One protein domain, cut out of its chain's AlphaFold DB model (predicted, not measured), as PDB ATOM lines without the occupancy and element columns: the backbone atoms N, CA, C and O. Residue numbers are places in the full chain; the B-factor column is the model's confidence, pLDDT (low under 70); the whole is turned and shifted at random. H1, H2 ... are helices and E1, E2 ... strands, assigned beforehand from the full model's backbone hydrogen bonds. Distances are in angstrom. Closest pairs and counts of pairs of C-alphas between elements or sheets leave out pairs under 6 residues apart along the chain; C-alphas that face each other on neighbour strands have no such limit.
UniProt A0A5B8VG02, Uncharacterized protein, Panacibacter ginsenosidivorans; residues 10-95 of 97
ATOM      1  N   THR A  10     138.531 222.439 183.004       97.69
ATOM      2  CA  THR A  10     138.052 223.749 183.471       97.69
ATOM      3  C   THR A  10     136.777 224.124 182.727       97.69
ATOM      4  O   THR A  10     136.647 223.850 181.528       97.69
ATOM      5  N   ARG A  11     135.837 224.757 183.428       98.00
ATOM      6  CA  ARG A  11     134.664 225.406 182.835       98.00
ATOM      7  C   ARG A  11     134.504 226.802 183.386       98.00
ATOM      8  O   ARG A  11     134.868 227.079 184.525       98.00
ATOM      9  N   GLU A  12     133.947 227.660 182.555       97.81
ATOM     10  CA  GLU A  12     133.697 229.053 182.878       97.81
ATOM     11  C   GLU A  12     132.191 229.299 182.907       97.81
ATOM     12  O   GLU A  12     131.437 228.672 182.161       97.81
ATOM     13  N   TYR A  13     131.765 230.230 183.750       95.88
ATOM     14  CA  TYR A  13     130.381 230.680 183.831       95.88
ATOM     15  C   TYR A  13     130.330 232.194 184.034       95.88
ATOM     16  O   TYR A  13     131.331 232.826 184.385       95.88
ATOM     17  N   LEU A  14     129.172 232.779 183.743       95.69
ATOM     18  CA  LEU A  14     128.936 234.208 183.906       95.69
ATOM     19  C   LEU A  14     128.177 234.468 185.201       95.69
ATOM     20  O   LEU A  14     127.214 233.770 185.505       95.69
ATOM     21  N   ASP A  15     128.597 235.509 185.907       94.19
ATOM     22  CA  ASP A  15     127.900 236.081 187.051       94.19
ATOM     23  C   ASP A  15     127.837 237.605 186.863       94.19
ATOM     24  O   ASP A  15     128.823 238.321 187.059       94.19
ATOM     25  N   GLY A  16     126.698 238.095 186.367       93.44
ATOM     26  CA  GLY A  16     126.564 239.481 185.914       93.44
ATOM     27  C   GLY A  16     127.505 239.802 184.744       93.44
ATOM     28  O   GLY A  16     127.397 239.210 183.671       93.44
ATOM     29  N   ASP A  17     128.415 240.755 184.947       96.19
ATOM     30  CA  ASP A  17     129.459 241.156 183.995       96.19
ATOM     31  C   ASP A  17     130.803 240.436 184.220       96.19
ATOM     32  O   ASP A  17     131.773 240.670 183.493       96.19
ATOM     33  N   ARG A  18     130.870 239.539 185.211       96.31
ATOM     34  CA  ARG A  18     132.077 238.796 185.575       96.31
ATOM     35  C   ARG A  18     132.080 237.420 184.921       96.31
ATOM     36  O   ARG A  18     131.059 236.739 184.855       96.31
ATOM     37  N   LYS A  19     133.263 236.982 184.485       97.12
ATOM     38  CA  LYS A  19     133.518 235.609 184.037       97.12
ATOM     39  C   LYS A  19     134.296 234.869 185.121       97.12
ATOM     40  O   LYS A  19     135.425 235.245 185.434       97.12
ATOM     41  N   LEU A  20     133.672 233.852 185.699       97.62
ATOM     42  CA  LEU A  20     134.212 233.025 186.777       97.62
ATOM     43  C   LEU A  20     134.507 231.615 186.254       97.62
ATOM     44  O   LEU A  20     134.216 231.304 185.095       97.62
ATOM     45  N   TYR A  21     135.120 230.764 187.078       98.19
ATOM     46  CA  TYR A  21     135.533 229.431 186.646       98.19
ATOM     47  C   TYR A  21     135.462 228.381 187.752       98.19
ATOM     48  O   TYR A  21     135.495 228.691 188.943       98.19
ATOM     49  N   ALA A  22     135.443 227.123 187.322       98.25
ATOM     50  CA  ALA A  22     135.689 225.961 188.154       98.25
ATOM     51  C   ALA A  22     136.642 224.990 187.455       98.25
ATOM     52  O   ALA A  22     136.577 224.817 186.236       98.25
ATOM     53  N   THR A  23     137.499 224.336 188.235       98.19
ATOM     54  CA  THR A  23     138.295 223.189 187.783       98.19
ATOM     55  C   THR A  23     137.804 221.919 188.463       98.19
ATOM     56  O   THR A  23     137.499 221.933 189.657       98.19
ATOM     57  N   PHE A  24     137.719 220.846 187.689       97.50
ATOM     58  CA  PHE A  24     137.085 219.587 188.050       97.50
ATOM     59  C   PHE A  24     138.147 218.501 188.052       97.50
ATOM     60  O   PHE A  24     138.824 218.307 187.043       97.50
ATOM     61  N   HIS A  25     138.293 217.814 189.179       96.50
ATOM     62  CA  HIS A  25     139.329 216.810 189.387       96.50
ATOM     63  C   HIS A  25     138.661 215.488 189.773       96.50
ATOM     64  O   HIS A  25     138.090 215.412 190.868       96.50
ATOM     65  N   PRO A  26     138.683 214.457 188.911       94.50
ATOM     66  CA  PRO A  26     138.143 213.156 189.275       94.50
ATOM     67  C   PRO A  26     138.985 212.533 190.388       94.50
ATOM     68  O   PRO A  26     140.215 212.603 190.376       94.50
ATOM     69  N   GLU A  27     138.333 211.891 191.350       93.19
ATOM     70  CA  GLU A  27     139.029 210.978 192.248       93.19
ATOM     71  C   GLU A  27     139.358 209.694 191.476       93.19
ATOM     72  O   GLU A  27     138.478 209.065 190.885       93.19
ATOM     73  N   VAL A  28     140.638 209.326 191.467       91.44
ATOM     74  CA  VAL A  28     141.179 208.209 190.683       91.44
ATOM     75  C   VAL A  28     141.710 207.105 191.586       91.44
ATOM     76  O   VAL A  28     142.254 207.369 192.662       91.44
ATOM     77  N   ILE A  29     141.599 205.860 191.130       89.00
ATOM     78  CA  ILE A  29     142.160 204.694 191.814       89.00
ATOM     79  C   ILE A  29     143.590 204.473 191.300       89.00
ATOM     80  O   ILE A  29     143.809 204.172 190.132       89.00
ATOM     81  N   ILE A  30     144.591 204.647 192.169       86.88
ATOM     82  CA  ILE A  30     146.020 204.545 191.789       86.88
ATOM     83  C   ILE A  30     146.544 203.102 191.900       86.88
ATOM     84  O   ILE A  30     147.555 202.747 191.299       86.88
ATOM     85  N   GLU A  31     145.864 202.246 192.663       82.94
ATOM     86  CA  GLU A  31     146.296 200.866 192.924       82.94
ATOM     87  C   GLU A  31     146.169 199.949 191.693       82.94
ATOM     88  O   GLU A  31     146.794 198.887 191.630       82.94
ATOM     89  N   THR A  32     145.383 200.359 190.695       73.69
ATOM     90  CA  THR A  32     145.150 199.632 189.446       73.69
ATOM     91  C   THR A  32     146.201 199.982 188.386       73.69
ATOM     92  O   THR A  32     146.720 201.092 188.317       73.69
ATOM     93  N   LYS A  33     146.509 199.032 187.491       77.50
ATOM     94  CA  LYS A  33     147.364 199.274 186.305       77.50
ATOM     95  C   LYS A  33     146.606 199.938 185.145       77.50
ATOM     96  O   LYS A  33     147.075 199.906 184.011       77.50
ATOM     97  N   GLU A  34     145.438 200.496 185.429       82.62
ATOM     98  CA  GLU A  34     144.509 201.109 184.484       82.62
ATOM     99  C   GLU A  34     143.976 202.398 185.116       82.62
ATOM    100  O   GLU A  34     143.888 202.483 186.346       82.62
ATOM    101  N   TYR A  35     143.681 203.401 184.284       82.81
ATOM    102  CA  TYR A  35     143.027 204.626 184.736       82.81
ATOM    103  C   TYR A  35     141.570 204.297 185.053       82.81
ATOM    104  O   TYR A  35     140.840 203.849 184.173       82.81
ATOM    105  N   ASP A  36     141.172 204.502 186.304       84.62
ATOM    106  CA  ASP A  36     139.797 204.304 186.738       84.62
ATOM    107  C   ASP A  36     139.391 205.441 187.675       84.62
ATOM    108  O   ASP A  36     140.165 205.857 188.548       84.62
ATOM    109  N   VAL A  37     138.182 205.956 187.465       86.62
ATOM    110  CA  VAL A  37     137.607 207.057 188.238       86.62
ATOM    111  C   VAL A  37     136.562 206.507 189.186       86.62
ATOM    112  O   VAL A  37     135.744 205.659 188.830       86.62
ATOM    113  N   THR A  38     136.525 207.033 190.403       87.50
ATOM    114  CA  THR A  38     135.390 206.780 191.286       87.50
ATOM    115  C   THR A  38     134.191 207.641 190.843       87.50
ATOM    116  O   THR A  38     134.140 208.215 189.750       87.50
ATOM    117  N   ASN A  39     133.181 207.760 191.702       88.69
ATOM    118  CA  ASN A  39     132.063 208.687 191.502       88.69
ATOM    119  C   ASN A  39     132.174 209.941 192.374       88.69
ATOM    120  O   ASN A  39     131.157 210.566 192.681       88.69
ATOM    121  N   ARG A  40     133.399 210.298 192.769       92.81
ATOM    122  CA  ARG A  40     133.714 211.464 193.588       92.81
ATOM    123  C   ARG A  40     134.630 212.419 192.833       92.81
ATOM    124  O   ARG A  40     135.530 211.994 192.116       92.81
ATOM    125  N   TRP A  41     134.362 213.710 192.966       95.12
ATOM    126  CA  TRP A  41     135.047 214.772 192.237       95.12
ATOM    127  C   TRP A  41     135.425 215.888 193.196       95.12
ATOM    128  O   TRP A  41     134.566 216.373 193.929       95.12
ATOM    129  N   LEU A  42     136.689 216.309 193.181       95.75
ATOM    130  CA  LEU A  42     137.117 217.545 193.826       95.75
ATOM    131  C   LEU A  42     136.873 218.705 192.864       95.75
ATOM    132  O   LEU A  42     137.371 218.720 191.738       95.75
ATOM    133  N   ILE A  43     136.133 219.699 193.333       96.88
ATOM    134  CA  ILE A  43     135.848 220.923 192.601       96.88
ATOM    135  C   ILE A  43     136.602 222.070 193.255       96.88
ATOM    136  O   ILE A  43     136.547 222.247 194.470       96.88
ATOM    137  N   VAL A  44     137.284 222.869 192.435       97.19
ATOM    138  CA  VAL A  44     137.866 224.153 192.835       97.19
ATOM    139  C   VAL A  44     137.129 225.246 192.069       97.19
ATOM    140  O   VAL A  44     137.328 225.378 190.863       97.19
ATOM    141  N   LEU A  45     136.267 225.993 192.756       97.12
ATOM    142  CA  LEU A  45     135.326 226.967 192.198       97.12
ATOM    143  C   LEU A  45     135.697 228.384 192.642       97.12
ATOM    144  O   LEU A  45     135.902 228.622 193.829       97.12
ATOM    145  N   LEU A  46     135.729 229.348 191.724       97.44
ATOM    146  CA  LEU A  46     135.818 230.765 192.074       97.44
ATOM    147  C   LEU A  46     134.413 231.341 192.301       97.44
ATOM    148  O   LEU A  46     133.773 231.793 191.358       97.44
ATOM    149  N   HIS A  47     133.946 231.334 193.550       96.00
ATOM    150  CA  HIS A  47     132.631 231.836 193.947       96.00
ATOM    151  C   HIS A  47     132.518 233.366 193.785       96.00
ATOM    152  O   HIS A  47     133.456 234.075 194.168       96.00
ATOM    153  N   PRO A  48     131.372 233.900 193.314       94.25
ATOM    154  CA  PRO A  48     131.172 235.341 193.112       94.25
ATOM    155  C   PRO A  48     131.364 236.197 194.370       94.25
ATOM    156  O   PRO A  48     131.911 237.301 194.273       94.25
ATOM    157  N   ASP A  49     130.955 235.676 195.530       94.00
ATOM    158  CA  ASP A  49     130.961 236.415 196.806       94.00
ATOM    159  C   ASP A  49     131.977 235.896 197.830       94.00
ATOM    160  O   ASP A  49     132.377 236.614 198.744       94.00
ATOM    161  N   LEU A  50     132.403 234.639 197.691       93.19
ATOM    162  CA  LEU A  50     133.194 233.929 198.704       93.19
ATOM    163  C   LEU A  50     134.630 233.667 198.231       93.19
ATOM    164  O   LEU A  50     135.445 233.140 198.987       93.19
ATOM    165  N   GLY A  51     134.954 234.020 196.984       94.06
ATOM    166  CA  GLY A  51     136.250 233.731 196.386       94.06
ATOM    167  C   GLY A  51     136.459 232.234 196.152       94.06
ATOM    168  O   GLY A  51     135.522 231.501 195.854       94.06
ATOM    169  N   LEU A  52     137.704 231.772 196.244       95.69
ATOM    170  CA  LEU A  52     138.050 230.390 195.919       95.69
ATOM    171  C   LEU A  52     137.485 229.414 196.961       95.69
ATOM    172  O   LEU A  52     137.846 229.473 198.135       95.69
ATOM    173  N   GLN A  53     136.635 228.500 196.510       94.75
ATOM    174  CA  GLN A  53     136.025 227.436 197.296       94.75
ATOM    175  C   GLN A  53     136.493 226.080 196.775       94.75
ATOM    176  O   GLN A  53     136.700 225.894 195.575       94.75
ATOM    177  N   THR A  54     136.645 225.116 197.678       94.69
ATOM    178  CA  THR A  54     137.041 223.747 197.335       94.69
ATOM    179  C   THR A  54     136.109 222.763 197.998       94.69
ATOM    180  O   THR A  54     136.002 222.786 199.222       94.69
ATOM    181  N   PHE A  55     135.461 221.900 197.231       94.56
ATOM    182  CA  PHE A  55     134.522 220.941 197.797       94.56
ATOM    183  C   PHE A  55     134.451 219.654 196.991       94.56
ATOM    184  O   PHE A  55     134.838 219.615 195.823       94.56
ATOM    185  N   PHE A  56     133.940 218.599 197.618       94.50
ATOM    186  CA  PHE A  56     133.708 217.325 196.947       94.50
ATOM    187  C   PHE A  56     132.256 217.169 196.511       94.50
ATOM    188  O   PHE A  56     131.338 217.402 197.296       94.50
ATOM    189  N   LEU A  57     132.061 216.691 195.282       94.81
ATOM    190  CA  LEU A  57     130.782 216.181 194.800       94.81
ATOM    191  C   LEU A  57     130.823 214.663 194.676       94.81
ATOM    192  O   LEU A  57     131.800 214.098 194.184       94.81
ATOM    193  N   LEU A  58     129.736 214.010 195.074       93.62
ATOM    194  CA  LEU A  58     129.505 212.583 194.885       93.62
ATOM    195  C   LEU A  58     128.213 212.357 194.104       93.62
ATOM    196  O   LEU A  58     127.215 213.050 194.311       93.62
ATOM    197  N   ARG A  59     128.207 211.357 193.217       90.50
ATOM    198  CA  ARG A  59     126.975 210.953 192.530       90.50
ATOM    199  C   ARG A  59     126.086 210.157 193.483       90.50
ATOM    200  O   ARG A  59     126.405 209.028 193.853       90.50
ATOM    201  N   ASN A  60     124.928 210.708 193.823       88.25
ATOM    202  CA  ASN A  60     123.859 209.963 194.466       88.25
ATOM    203  C   ASN A  60     123.114 209.141 193.404       88.25
ATOM    204  O   ASN A  60     122.314 209.668 192.628       88.25
ATOM    205  N   ASN A  61     123.379 207.835 193.369       84.19
ATOM    206  CA  ASN A  61     122.796 206.925 192.379       84.19
ATOM    207  C   ASN A  61     121.289 206.693 192.571       84.19
ATOM    208  O   ASN A  61     120.601 206.380 191.605       84.19
ATOM    209  N   LEU A  62     120.763 206.856 193.790       86.12
ATOM    210  CA  LEU A  62     119.335 206.674 194.072       86.12
ATOM    211  C   LEU A  62     118.509 207.845 193.534       86.12
ATOM    212  O   LEU A  62     117.431 207.647 192.982       86.12
ATOM    213  N   MET A  63     119.030 209.063 193.691       85.44
ATOM    214  CA  MET A  63     118.371 210.297 193.253       85.44
ATOM    215  C   MET A  63     118.840 210.773 191.874       85.44
ATOM    216  O   MET A  63     118.331 211.767 191.364       85.44
ATOM    217  N   ASN A  64     119.807 210.071 191.279       85.25
ATOM    218  CA  ASN A  64     120.432 210.398 190.003       85.25
ATOM    219  C   ASN A  64     120.919 211.861 189.921       85.25
ATOM    220  O   ASN A  64     120.748 212.521 188.896       85.25
ATOM    221  N   ARG A  65     121.520 212.367 191.004       87.12
ATOM    222  CA  ARG A  65     122.015 213.750 191.109       87.12
ATOM    223  C   ARG A  65     123.369 213.813 191.804       87.12
ATOM    224  O   ARG A  65     123.754 212.874 192.497       87.12
ATOM    225  N   TRP A  66     124.086 214.912 191.610       92.12
ATOM    226  CA  TRP A  66     125.313 215.207 192.345       92.12
ATOM    227  C   TRP A  66     124.975 215.878 193.676       92.12
ATOM    228  O   TRP A  66     124.061 216.695 193.736       92.12
ATOM    229  N   GLU A  67     125.683 215.510 194.738       92.31
ATOM    230  CA  GLU A  67     125.511 216.062 196.083       92.31
ATOM    231  C   GLU A  67     126.880 216.374 196.685       92.31
ATOM    232  O   GLU A  67     127.859 215.680 196.394       92.31
ATOM    233  N   MET A  68     126.957 217.408 197.524       91.50
ATOM    234  CA  MET A  68     128.169 217.669 198.297       91.50
ATOM    235  C   MET A  68     128.415 216.551 199.307       91.50
ATOM    236  O   MET A  68     127.478 215.991 199.881       91.50
ATOM    237  N   ASP A  69     129.689 216.241 199.533       82.62
ATOM    238  CA  ASP A  69     130.095 215.355 200.620       82.62
ATOM    239  C   ASP A  69     129.554 215.902 201.948       82.62
ATOM    240  O   ASP A  69     129.731 217.076 202.269       82.62
ATOM    241  N   GLN A  70     128.883 215.061 202.736       71.31
ATOM    242  CA  GLN A  70     128.260 215.480 203.997       71.31
ATOM    243  C   GLN A  70     129.282 215.981 205.029       71.31
ATOM    244  O   GLN A  70     128.912 216.648 205.994       71.31
ATOM    245  N   ASN A  71     130.563 215.653 204.836       73.06
ATOM    246  CA  ASN A  71     131.656 216.125 205.680       73.06
ATOM    247  C   ASN A  71     132.209 217.489 205.245       73.06
ATOM    248  O   ASN A  71     133.048 218.060 205.951       73.06
ATOM    249  N   ASP A  72     131.775 218.005 204.094       73.12
ATOM    250  CA  ASP A  72     132.222 219.288 203.585       73.12
ATOM    251  C   ASP A  72     131.572 220.430 204.376       73.12
ATOM    252  O   ASP A  72     130.363 220.461 204.606       73.12
ATOM    253  N   LYS A  73     132.392 221.371 204.850       73.56
ATOM    254  CA  LYS A  73     131.911 222.508 205.655       73.56
ATOM    255  C   LYS A  73     131.406 223.654 204.792       73.56
ATOM    256  O   LYS A  73     130.785 224.581 205.318       73.56
ATOM    257  N   ASN A  74     131.706 223.609 203.499       77.62
ATOM    258  CA  ASN A  74     131.308 224.642 202.570       77.62
ATOM    259  C   ASN A  74     129.805 224.556 202.315       77.62
ATOM    260  O   ASN A  74     129.224 223.477 202.227       77.62
ATOM    261  N   LYS A  75     129.167 225.719 202.228       78.62
ATOM    262  CA  LYS A  75     127.788 225.838 201.770       78.62
ATOM    263  C   LYS A  75     127.850 226.502 200.412       78.62
ATOM    264  O   LYS A  75     128.393 227.597 200.312       78.62
ATOM    265  N   LEU A  76     127.338 225.808 199.410       87.44
ATOM    266  CA  LEU A  76     127.194 226.318 198.060       87.44
ATOM    267  C   LEU A  76     125.705 226.384 197.732       87.44
ATOM    268  O   LEU A  76     124.927 225.551 198.197       87.44
ATOM    269  N   GLU A  77     125.318 227.381 196.955       90.50
ATOM    270  CA  GLU A  77     123.975 227.542 196.429       90.50
ATOM    271  C   GLU A  77     123.633 226.364 195.510       90.50
ATOM    272  O   GLU A  77     124.464 225.912 194.713       90.50
ATOM    273  N   ASP A  78     122.387 225.889 195.593       90.25
ATOM    274  CA  ASP A  78     121.912 224.723 194.838       90.25
ATOM    275  C   ASP A  78     122.143 224.872 193.323       90.25
ATOM    276  O   ASP A  78     122.460 223.895 192.648       90.25
ATOM    277  N   GLU A  79     122.050 226.096 192.793       92.19
ATOM    278  CA  GLU A  79     122.276 226.399 191.374       92.19
ATOM    279  C   GLU A  79     123.727 226.152 190.941       92.19
ATOM    280  O   GLU A  79     123.968 225.525 189.908       92.19
ATOM    281  N   LEU A  80     124.710 226.593 191.736       93.62
ATOM    282  CA  LEU A  80     126.129 226.381 191.433       93.62
ATOM    283  C   LEU A  80     126.523 224.914 191.617       93.62
ATOM    284  O   LEU A  80     127.323 224.383 190.841       93.62
ATOM    285  N   LEU A  81     125.933 224.240 192.606       93.75
ATOM    286  CA  LEU A  81     126.104 222.806 192.813       93.75
ATOM    287  C   LEU A  81     125.561 222.015 191.618       93.75
ATOM    288  O   LEU A  81     126.260 221.154 191.073       93.75
ATOM    289  N   GLN A  82     124.342 222.336 191.182       93.81
ATOM    290  CA  GLN A  82     123.729 221.735 190.004       93.81
ATOM    291  C   GLN A  82     124.580 221.990 188.759       93.81
ATOM    292  O   GLN A  82     124.900 221.040 188.042       93.81
ATOM    293  N   TRP A  83     125.009 223.235 188.538       95.88
ATOM    294  CA  TRP A  83     125.857 223.598 187.407       95.88
ATOM    295  C   TRP A  83     127.143 222.766 187.375       95.88
ATOM    296  O   TRP A  83     127.489 222.219 186.326       95.88
ATOM    297  N   CYS A  84     127.818 222.598 188.519       96.50
ATOM    298  CA  CYS A  84     129.013 221.757 188.616       96.50
ATOM    299  C   CYS A  84     128.715 220.301 188.227       96.50
ATOM    300  O   CYS A  84     129.457 219.704 187.443       96.50
ATOM    301  N   GLY A  85     127.617 219.731 188.728       95.50
ATOM    302  CA  GLY A  85     127.197 218.372 188.383       95.50
ATOM    303  C   GLY A  85     126.917 218.183 186.886       95.50
ATOM    304  O   GLY A  85     127.323 217.180 186.296       95.50
ATOM    305  N   GLU A  86     126.281 219.165 186.250       95.69
ATOM    306  CA  GLU A  86     126.010 219.162 184.807       95.69
ATOM    307  C   GLU A  86     127.292 219.206 183.966       95.69
ATOM    308  O   GLU A  86     127.352 218.578 182.903       95.69
ATOM    309  N   GLN A  87     128.338 219.893 184.442       96.50
ATOM    310  CA  GLN A  87     129.632 219.908 183.756       96.50
ATOM    311  C   GLN A  87     130.299 218.530 183.788       96.50
ATOM    312  O   GLN A  87     130.808 218.082 182.761       96.50
ATOM    313  N   ILE A  88     130.240 217.832 184.927       95.00
ATOM    314  CA  ILE A  88     130.764 216.463 185.049       95.00
ATOM    315  C   ILE A  88     129.998 215.512 184.122       95.00
ATOM    316  O   ILE A  88     130.607 214.733 183.390       95.00
ATOM    317  N   ASP A  89     128.664 215.582 184.113       93.69
ATOM    318  CA  ASP A  89     127.838 214.720 183.259       93.69
ATOM    319  C   ASP A  89     128.083 214.998 181.765       93.69
ATOM    320  O   ASP A  89     128.071 214.074 180.948       93.69
ATOM    321  N   THR A  90     128.324 216.260 181.400       93.19
ATOM    322  CA  THR A  90     128.699 216.657 180.036       93.19
ATOM    323  C   THR A  90     130.056 216.087 179.636       93.19
ATOM    324  O   THR A  90     130.173 215.528 178.545       93.19
ATOM    325  N   GLU A  91     131.061 216.177 180.510       90.75
ATOM    326  CA  GLU A  91     132.394 215.628 180.241       90.75
ATOM    327  C   GLU A  91     132.354 214.102 180.091       90.75
ATOM    328  O   GLU A  91     132.916 213.549 179.150       90.75
ATOM    329  N   LYS A  92     131.597 213.406 180.947       85.12
ATOM    330  CA  LYS A  92     131.416 211.950 180.829       85.12
ATOM    331  C   LYS A  92     130.754 211.545 179.507       85.12
ATOM    332  O   LYS A  92     131.090 210.515 178.934       85.12
ATOM    333  N   LYS A  93     129.812 212.344 178.992       84.81
ATOM    334  CA  LYS A  93     129.149 212.074 177.701       84.81
ATOM    335  C   LYS A  93     130.033 212.359 176.490       84.81
ATOM    336  O   LYS A  93     129.790 211.775 175.436       84.81
ATOM    337  N   SER A  94     131.013 213.254 176.610       80.12
ATOM    338  CA  SER A  94     131.918 213.589 175.506       80.12
ATOM    339  C   SER A  94     132.952 212.487 175.227       80.12
ATOM    340  O   SER A  94     133.647 212.566 174.218       80.12
ATOM    341  N   GLY A  95     133.024 211.451 176.076       66.75
ATOM    342  CA  GLY A  95     133.972 210.342 175.941       66.75
ATOM    343  C   GLY A  95     135.411 210.733 176.280       66.75
ATOM    344  O   GLY A  95     136.337 210.054 175.851       66.75
TER     345      GLY A  95
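Overview. This is residues 10 to 95 of the 97 residues of an uncharacterized protein of Panacibacter ginsenosidivorans (UniProt A0A5B8VG02). A five-stranded sheet curls like part of a barrel round one helix, H1, which packs on its inner face; the turn of residues 30 to 35 sticks out at one end. The 86 printed residues hold E1 to E5 and then H1, the strands forming an antiparallel meander, each beside the one before, in a mixed class. The whole is compact, with a radius of gyration of the C-alphas of 13.5 A, and spans 45 by 27 by 22 A.

Along the chain. E1, residues 10 to 15, begins at C-alpha (138.052, 223.749, 183.471) and is 16.4 A long. E2, 18 to 28, measures 32.3 A; E3, 37 to 47, 25.9 A, and bends by 58 degrees at residue 40; E4, 51 to 60, 26.9 A; E5, 65 to 68, 10.2 A. H1, 78 to 93, measures 22.5 A and ends at C-alpha (129.149, 212.074, 177.701).

Arrangement. Within hydrogen-bond range are N 11 and O 22 of E1 and E2, 2.9 A; N 23 and O 44 of E2 and E3, 2.8 A; N 43 and O 55 of E3 and E4, 2.8 A; N 58 and O 67 of E4 and E5, 2.8 A. H1 is on the sheet; its closest C-alphas to edge strand E5 are Gly 85 and Trp 66, 5.4 A apart. In H1 every O i to N i+4 pair is within hydrogen-bond range.

Size, cuts and confidence. C-alphas 17 and 33 are farthest apart, 45.6 A. The printed part has no cut and no long link; residue 95 is under pLDDT 70.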